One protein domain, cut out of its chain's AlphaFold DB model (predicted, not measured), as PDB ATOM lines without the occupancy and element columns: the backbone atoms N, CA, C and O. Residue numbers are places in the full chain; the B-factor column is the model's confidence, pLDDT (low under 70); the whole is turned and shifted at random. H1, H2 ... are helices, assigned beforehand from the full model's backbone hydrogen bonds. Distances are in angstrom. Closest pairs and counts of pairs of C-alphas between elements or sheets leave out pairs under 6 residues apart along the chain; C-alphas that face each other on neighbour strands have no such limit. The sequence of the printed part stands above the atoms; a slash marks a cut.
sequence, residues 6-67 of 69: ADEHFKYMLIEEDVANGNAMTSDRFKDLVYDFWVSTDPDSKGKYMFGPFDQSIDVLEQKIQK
ATOM      1  N   ALA A   6     -17.501  22.398  -2.792       74.69
ATOM      2  CA  ALA A   6     -16.465  21.674  -2.055       74.69
ATOM      3  C   ALA A   6     -16.266  20.241  -2.583       74.69
ATOM      4  O   ALA A   6     -15.131  19.798  -2.732       74.69
ATOM      5  N   ASP A   7     -17.356  19.546  -2.924       79.75
ATOM      6  CA  ASP A   7     -17.313  18.189  -3.486       79.75
ATOM      7  C   ASP A   7     -16.698  18.155  -4.897       79.75
ATOM      8  O   ASP A   7     -15.919  17.261  -5.220       79.75
ATOM      9  N   GLU A   8     -16.987  19.160  -5.726       82.50
ATOM     10  CA  GLU A   8     -16.409  19.296  -7.069       82.50
ATOM     11  C   GLU A   8     -14.896  19.531  -6.999       82.50
ATOM     12  O   GLU A   8     -14.124  18.851  -7.674       82.50
ATOM     13  N   HIS A   9     -14.458  20.440  -6.125       82.62
ATOM     14  CA  HIS A   9     -13.041  20.733  -5.917       82.62
ATOM     15  C   HIS A   9     -12.284  19.561  -5.294       82.62
ATOM     16  O   HIS A   9     -11.172  19.254  -5.724       82.62
ATOM     17  N   PHE A  10     -12.904  18.862  -4.340       83.44
ATOM     18  CA  PHE A  10     -12.349  17.632  -3.788       83.44
ATOM     19  C   PHE A  10     -12.130  16.594  -4.891       83.44
ATOM     20  O   PHE A  10     -11.026  16.079  -5.026       83.44
ATOM     21  N   LYS A  11     -13.131  16.348  -5.745       84.75
ATOM     22  CA  LYS A  11     -13.020  15.401  -6.867       84.75
ATOM     23  C   LYS A  11     -11.989  15.822  -7.912       84.75
ATOM     24  O   LYS A  11     -11.282  14.964  -8.426       84.75
ATOM     25  N   TYR A  12     -11.882  17.115  -8.216       86.31
ATOM     26  CA  TYR A  12     -10.894  17.641  -9.165       86.31
ATOM     27  C   TYR A  12      -9.445  17.412  -8.701       86.31
ATOM     28  O   TYR A  12      -8.553  17.103  -9.502       86.31
ATOM     29  N   MET A  13      -9.209  17.534  -7.395       86.56
ATOM     30  CA  MET A  13      -7.901  17.315  -6.784       86.56
ATOM     31  C   MET A  13      -7.436  15.855  -6.906       86.56
ATOM     32  O   MET A  13      -6.242  15.615  -7.106       86.56
ATOM     33  N   LEU A  14      -8.361  14.891  -6.836       89.75
ATOM     34  CA  LEU A  14      -8.034  13.468  -6.915       89.75
ATOM     35  C   LEU A  14      -7.453  13.088  -8.285       89.75
ATOM     36  O   LEU A  14      -7.770  13.673  -9.329       89.75
ATOM     37  N   ILE A  15      -6.581  12.085  -8.276       90.38
ATOM     38  CA  ILE A  15      -6.151  11.357  -9.476       90.38
ATOM     39  C   ILE A  15      -6.764   9.952  -9.493       90.38
ATOM     40  O   ILE A  15      -7.326   9.501  -8.496       90.38
ATOM     41  N   GLU A  16      -6.652   9.245 -10.620       92.44
ATOM     42  CA  GLU A  16      -7.220   7.896 -10.787       92.44
ATOM     43  C   GLU A  16      -6.771   6.919  -9.691       92.44
ATOM     44  O   GLU A  16      -7.574   6.116  -9.221       92.44
ATOM     45  N   GLU A  17      -5.518   7.026  -9.242       92.12
ATOM     46  CA  GLU A  17      -4.975   6.213  -8.151       92.12
ATOM     47  C   GLU A  17      -5.681   6.485  -6.814       92.12
ATOM     48  O   GLU A  17      -6.072   5.543  -6.124       92.12
ATOM     49  N   ASP A  18      -5.920   7.755  -6.472       92.19
ATOM     50  CA  ASP A  18      -6.625   8.120  -5.240       92.19
ATOM     51  C   ASP A  18      -8.071   7.600  -5.280       92.19
ATOM     52  O   ASP A  18      -8.577   7.069  -4.292       92.19
ATOM     53  N   VAL A  19      -8.732   7.717  -6.440       92.19
ATOM     54  CA  VAL A  19     -10.102   7.227  -6.658       92.19
ATOM     55  C   VAL A  19     -10.159   5.705  -6.527       92.19
ATOM     56  O   VAL A  19     -11.024   5.179  -5.822       92.19
ATOM     57  N   ALA A  20      -9.215   4.992  -7.146       92.12
ATOM     58  CA  ALA A  20      -9.078   3.543  -7.017       92.12
ATOM     59  C   ALA A  20      -8.817   3.107  -5.563       92.12
ATOM     60  O   ALA A  20      -9.246   2.025  -5.163       92.12
ATOM     61  N   ASN A  21      -8.191   3.967  -4.755       90.62
ATOM     62  CA  ASN A  21      -7.960   3.766  -3.325       90.62
ATOM     63  C   ASN A  21      -9.109   4.291  -2.434       90.62
ATOM     64  O   ASN A  21      -8.904   4.651  -1.275       90.62
ATOM     65  N   GLY A  22     -10.336   4.375  -2.957       91.06
ATOM     66  CA  GLY A  22     -11.499   4.814  -2.180       91.06
ATOM     67  C   GLY A  22     -11.484   6.306  -1.843       91.06
ATOM     68  O   GLY A  22     -11.956   6.700  -0.777       91.06
ATOM     69  N   ASN A  23     -10.950   7.130  -2.748       89.06
ATOM     70  CA  ASN A  23     -10.725   8.571  -2.585       89.06
ATOM     71  C   ASN A  23      -9.708   8.924  -1.484       89.06
ATOM     72  O   ASN A  23      -9.735  10.035  -0.949       89.06
ATOM     73  N   ALA A  24      -8.822   7.990  -1.128       88.62
ATOM     74  CA  ALA A  24      -7.787   8.200  -0.126       88.62
ATOM     75  C   ALA A  24      -6.429   8.469  -0.784       88.62
ATOM     76  O   ALA A  24      -5.863   7.607  -1.456       88.62
ATOM     77  N   MET A  25      -5.885   9.657  -0.526       90.19
ATOM     78  CA  MET A  25      -4.538  10.030  -0.952       90.19
ATOM     79  C   MET A  25      -3.477   9.336  -0.100       90.19
ATOM     80  O   MET A  25      -3.635   9.163   1.113       90.19
ATOM     81  N   THR A  26      -2.346   9.003  -0.717       92.56
ATOM     82  CA  THR A  26      -1.157   8.575   0.029       92.56
ATOM     83  C   THR A  26      -0.528   9.756   0.777       92.56
ATOM     84  O   THR A  26      -0.753  10.925   0.452       92.56
ATOM     85  N   SER A  27       0.298   9.465   1.789       92.81
ATOM     86  CA  SER A  27       0.991  10.515   2.551       92.81
ATOM     87  C   SER A  27       1.885  11.385   1.665       92.81
ATOM     88  O   SER A  27       1.983  12.588   1.898       92.81
ATOM     89  N   ASP A  28       2.515  10.798   0.650       93.75
ATOM     90  CA  ASP A  28       3.403  11.536  -0.243       93.75
ATOM     91  C   ASP A  28       2.607  12.408  -1.216       93.75
ATOM     92  O   ASP A  28       2.901  13.594  -1.333       93.75
ATOM     93  N   ARG A  29       1.492  11.902  -1.764       92.38
ATOM     94  CA  ARG A  29       0.559  12.711  -2.569       92.38
ATOM     95  C   ARG A  29       0.005  13.906  -1.801       92.38
ATOM     96  O   ARG A  29      -0.078  15.004  -2.348       92.38
ATOM     97  N   PHE A  30      -0.335  13.711  -0.529       91.12
ATOM     98  CA  PHE A  30      -0.762  14.803   0.340       91.12
ATOM     99  C   PHE A  30       0.334  15.868   0.486       91.12
ATOM    100  O   PHE A  30       0.054  17.056   0.335       91.12
ATOM    101  N   LYS A  31       1.586  15.467   0.749       94.25
ATOM    102  CA  LYS A  31       2.713  16.409   0.869       94.25
ATOM    103  C   LYS A  31       2.960  17.161  -0.435       94.25
ATOM    104  O   LYS A  31       3.182  18.366  -0.379       94.25
ATOM    105  N   ASP A  32       2.875  16.480  -1.574       93.69
ATOM    106  CA  ASP A  32       3.034  17.099  -2.892       93.69
ATOM    107  C   ASP A  32       1.982  18.183  -3.126       93.69
ATOM    108  O   ASP A  32       2.324  19.288  -3.532       93.69
ATOM    109  N   LEU A  33       0.709  17.902  -2.826       91.81
ATOM    110  CA  LEU A  33      -0.378  18.873  -2.987       91.81
ATOM    111  C   LEU A  33      -0.269  20.046  -2.009       91.81
ATOM    112  O   LEU A  33      -0.575  21.178  -2.375       91.81
ATOM    113  N   VAL A  34       0.196  19.806  -0.779       90.44
ATOM    114  CA  VAL A  34       0.498  20.889   0.170       90.44
ATOM    115  C   VAL A  34       1.655  21.740  -0.338       90.44
ATOM    116  O   VAL A  34       1.594  22.960  -0.241       90.44
ATOM    117  N   TYR A  35       2.707  21.134  -0.878       91.81
ATOM    118  CA  TYR A  35       3.813  21.891  -1.450       91.81
ATOM    119  C   TYR A  35       3.345  22.719  -2.653       91.81
ATOM    120  O   TYR A  35       3.573  23.927  -2.682       91.81
ATOM    121  N   ASP A  36       2.610  22.098  -3.578       90.25
ATOM    122  CA  ASP A  36       2.002  22.734  -4.751       90.25
ATOM    123  C   ASP A  36       1.120  23.929  -4.352       90.25
ATOM    124  O   ASP A  36       1.270  25.013  -4.905       90.25
ATOM    125  N   PHE A  37       0.302  23.796  -3.303       88.38
ATOM    126  CA  PHE A  37      -0.476  24.907  -2.742       88.38
ATOM    127  C   PHE A  37       0.378  26.134  -2.377       88.38
ATOM    128  O   PHE A  37      -0.043  27.266  -2.609       88.38
ATOM    129  N   TRP A  38       1.556  25.927  -1.783       84.62
ATOM    130  CA  TRP A  38       2.402  27.018  -1.291       84.62
ATOM    131  C   TRP A  38       3.260  27.663  -2.371       84.62
ATOM    132  O   TRP A  38       3.549  28.856  -2.271       84.62
ATOM    133  N   VAL A  39       3.719  26.887  -3.355       86.75
ATOM    134  CA  VAL A  39       4.738  27.359  -4.308       86.75
ATOM    135  C   VAL A  39       4.222  27.563  -5.724       86.75
ATOM    136  O   VAL A  39       4.890  28.227  -6.515       86.75
ATOM    137  N   SER A  40       3.074  26.983  -6.077       85.00
ATOM    138  CA  SER A  40       2.602  26.993  -7.456       85.00
ATOM    139  C   SER A  40       1.988  28.332  -7.837       85.00
ATOM    140  O   SER A  40       1.056  28.833  -7.207       85.00
ATOM    141  N   THR A  41       2.493  28.902  -8.927       83.62
ATOM    142  CA  THR A  41       1.924  30.100  -9.553       83.62
ATOM    143  C   THR A  41       0.821  29.760 -10.555       83.62
ATOM    144  O   THR A  41       0.159  30.665 -11.054       83.62
ATOM    145  N   ASP A  42       0.609  28.476 -10.863       83.12
ATOM    146  CA  ASP A  42      -0.390  28.023 -11.833       83.12
ATOM    147  C   ASP A  42      -1.813  28.253 -11.285       83.12
ATOM    148  O   ASP A  42      -2.134  27.725 -10.213       83.12
ATOM    149  N   PRO A  43      -2.682  29.051 -11.942       79.38
ATOM    150  CA  PRO A  43      -4.075  29.241 -11.524       79.38
ATOM    151  C   PRO A  43      -4.858  27.930 -11.385       79.38
ATOM    152  O   PRO A  43      -5.708  27.861 -10.498       79.38
ATOM    153  N   ASP A  44      -4.513  26.904 -12.161       81.06
ATOM    154  CA  ASP A  44      -5.225  25.623 -12.231       81.06
ATOM    155  C   ASP A  44      -4.547  24.510 -11.402       81.06
ATOM    156  O   ASP A  44      -4.905  23.333 -11.491       81.06
ATOM    157  N   SER A  45      -3.571  24.866 -10.557       86.75
ATOM    158  CA  SER A  45      -2.898  23.929  -9.649       86.75
ATOM    159  C   SER A  45      -3.894  23.214  -8.729       86.75
ATOM    160  O   SER A  45      -4.697  23.827  -8.022       86.75
ATOM    161  N   LYS A  46      -3.790  21.881  -8.676       86.94
ATOM    162  CA  LYS A  46      -4.635  21.039  -7.819       86.94
ATOM    163  C   LYS A  46      -4.402  21.297  -6.331       86.94
ATOM    164  O   LYS A  46      -5.344  21.185  -5.546       86.94
ATOM    165  N   GLY A  47      -3.180  21.671  -5.944       87.69
ATOM    166  CA  GLY A  47      -2.838  22.018  -4.565       87.69
ATOM    167  C   GLY A  47      -3.702  23.148  -4.006       87.69
ATOM    168  O   GLY A  47      -4.061  23.113  -2.830       87.69
ATOM    169  N   LYS A  48      -4.149  24.093  -4.847       84.50
ATOM    170  CA  LYS A  48      -5.004  25.229  -4.444       84.50
ATOM    171  C   LYS A  48      -6.321  24.827  -3.777       84.50
ATOM    172  O   LYS A  48      -6.891  25.637  -3.051       84.50
ATOM    173  N   TYR A  49      -6.777  23.589  -3.964       84.44
ATOM    174  CA  TYR A  49      -8.021  23.080  -3.385       84.44
ATOM    175  C   TYR A  49      -7.845  22.333  -2.047       84.44
ATOM    176  O   TYR A  49      -8.843  21.990  -1.416       84.44
ATOM    177  N   MET A  50      -6.608  22.133  -1.566       84.19
ATOM    178  CA  MET A  50      -6.304  21.373  -0.336       84.19
ATOM    179  C   MET A  50      -6.942  21.935   0.938       84.19
ATOM    180  O   MET A  50      -7.295  21.181   1.843       84.19
ATOM    181  N   PHE A  51      -7.086  23.258   1.025       78.12
ATOM    182  CA  PHE A  51      -7.609  23.947   2.211       78.12
ATOM    183  C   PHE A  51      -8.957  24.633   1.944       78.12
ATOM    184  O   PHE A  51      -9.362  25.537   2.676       78.12
ATOM    185  N   GLY A  52      -9.671  24.156   0.918       67.62
ATOM    186  CA  GLY A  52     -10.945  24.703   0.459       67.62
ATOM    187  C   GLY A  52     -10.780  25.876  -0.513       67.62
ATOM    188  O   GLY A  52      -9.685  26.419  -0.659       67.62
ATOM    189  N   PRO A  53     -11.862  26.274  -1.206       60.31
ATOM    190  CA  PRO A  53     -11.830  27.452  -2.057       60.31
ATOM    191  C   PRO A  53     -11.514  28.673  -1.191       60.31
ATOM    192  O   PRO A  53     -12.177  28.921  -0.180       60.31
ATOM    193  N   PHE A  54     -10.504  29.449  -1.582       55.75
ATOM    194  CA  PHE A  54     -10.333  30.774  -1.011       55.75
ATOM    195  C   PHE A  54     -11.598  31.574  -1.342       55.75
ATOM    196  O   PHE A  54     -11.867  31.857  -2.505       55.75
ATOM    197  N   ASP A  55     -12.365  31.974  -0.324       51.97
ATOM    198  CA  ASP A  55     -13.504  32.912  -0.427       51.97
ATOM    199  C   ASP A  55     -13.098  34.282  -1.048       51.97
ATOM    200  O   ASP A  55     -13.897  35.217  -1.092       51.97
ATOM    201  N   GLN A  56     -11.844  34.458  -1.478       52.22
ATOM    202  CA  GLN A  56     -11.263  35.706  -1.955       52.22
ATOM    203  C   GLN A  56     -10.471  35.454  -3.238       52.22
ATOM    204  O   GLN A  56      -9.726  34.478  -3.322       52.22
ATOM    205  N   SER A  57     -10.624  36.339  -4.227       55.69
ATOM    206  CA  SER A  57      -9.826  36.272  -5.453       55.69
ATOM    207  C   SER A  57      -8.335  36.351  -5.122       55.69
ATOM    208  O   SER A  57      -7.941  36.983  -4.136       55.69
ATOM    209  N   ILE A  58      -7.504  35.721  -5.956       54.09
ATOM    210  CA  ILE A  58      -6.040  35.769  -5.835       54.09
ATOM    211  C   ILE A  58      -5.558  37.225  -5.710       54.09
ATOM    212  O   ILE A  58      -4.753  37.510  -4.830       54.09
ATOM    213  N   ASP A  59      -6.166  38.163  -6.443       55.91
ATOM    214  CA  ASP A  59      -5.864  39.601  -6.354       55.91
ATOM    215  C   ASP A  59      -6.004  40.171  -4.927       55.91
ATOM    216  O   ASP A  59      -5.219  41.012  -4.491       55.91
ATOM    217  N   VAL A  60      -7.001  39.715  -4.160       59.59
ATOM    218  CA  VAL A  60      -7.229  40.149  -2.768       59.59
ATOM    219  C   VAL A  60      -6.191  39.543  -1.821       59.59
ATOM    220  O   VAL A  60      -5.819  40.167  -0.822       59.59
ATOM    221  N   LEU A  61      -5.713  38.336  -2.119       55.25
ATOM    222  CA  LEU A  61      -4.655  37.674  -1.355       55.25
ATOM    223  C   LEU A  61      -3.292  38.322  -1.635       55.25
ATOM    224  O   LEU A  61      -2.556  38.618  -0.694       55.25
ATOM    225  N   GLU A  62      -3.002  38.648  -2.894       57.25
ATOM    226  CA  GLU A  62      -1.784  39.352  -3.312       57.25
ATOM    227  C   GLU A  62      -1.694  40.761  -2.702       57.25
ATOM    228  O   GLU A  62      -0.641  41.157  -2.193       57.25
ATOM    229  N   GLN A  63      -2.813  41.491  -2.613       63.56
ATOM    230  CA  GLN A  63      -2.868  42.799  -1.940       63.56
ATOM    231  C   GLN A  63      -2.553  42.745  -0.437       63.56
ATOM    232  O   GLN A  63      -2.105  43.739   0.137       63.56
ATOM    233  N   LYS A  64      -2.794  41.613   0.236       55.78
ATOM    234  CA  LYS A  64      -2.459  41.446   1.662       55.78
ATOM    235  C   LYS A  64      -0.969  41.193   1.879       55.78
ATOM    236  O   LYS A  64      -0.457  41.532   2.942       55.78
ATOM    237  N   ILE A  65      -0.288  40.633   0.882       55.12
ATOM    238  CA  ILE A  65       1.154  40.377   0.910       55.12
ATOM    239  C   ILE A  65       1.927  41.675   0.642       55.12
ATOM    240  O   ILE A  65       2.906  41.945   1.329       55.12
ATOM    241  N   GLN A  66       1.434  42.529  -0.263       55.22
ATOM    242  CA  GLN A  66       2.056  43.823  -0.591       55.22
ATOM    243  C   GLN A  66       1.889  44.915   0.483       55.22
ATOM    244  O   GLN A  66       2.536  45.949   0.402       55.22
ATOM    245  N   LYS A  67       1.037  44.715   1.499       50.19
ATOM    246  CA  LYS A  67       0.863  45.663   2.621       50.19
ATOM    247  C   LYS A  67       1.838  45.446   3.784       50.19
ATOM    248  O   LYS A  67       1.671  46.056   4.838       50.19
TER     249      LYS A  67
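Overview. This is residues 6 to 67 of the 69 residues of the protein "Hypothetical protein" of Oppiella nova (UniProt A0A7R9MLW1). The longest helix, H3, packs on the short H4 in the middle, and H1 packs on H4 from another side. H2 lies at one end of the long axis, touching no helix, and residues 59 to 67, mostly H5, stick out at the other as a free arm. The 62 printed residues, with five named helices, H1 to H5, and no named strand, are all helix in class. The whole is only just loose, close to compact, with a radius of gyration of the C-alphas of 13.1 A, and spans 44 by 22 by 15 A.

Along the chain. H3, residues 27 to 39, is 18.6 A long from C-alpha 27 at (0.991, 10.515, 2.551). H4 is residues 46 to 49, H1 6 to 13, H2 16 to 20. H5, residues 58 to 65, ends with C-alpha 65 at (1.154, 40.377, 0.910).

Arrangement. H3 and H4 touch, the closest C-alphas being Phe 37 and Gly 47, 4.2 A. H1 and H4 touch, closest C-alphas Met 13 and Lys 46, 5.1 A. H1 and H3 are apart. Every O i to N i+4 pair is within hydrogen-bond range in H1, H2 and H3, 3 of 4 in H5; H4 is too short for one.

Size, cuts and confidence. The C-alphas farthest apart, Ala 20 and Lys 67, are 44.3 A apart. The printed part has no cut; no link is long. Residues 52 to 67 have pLDDT under 70.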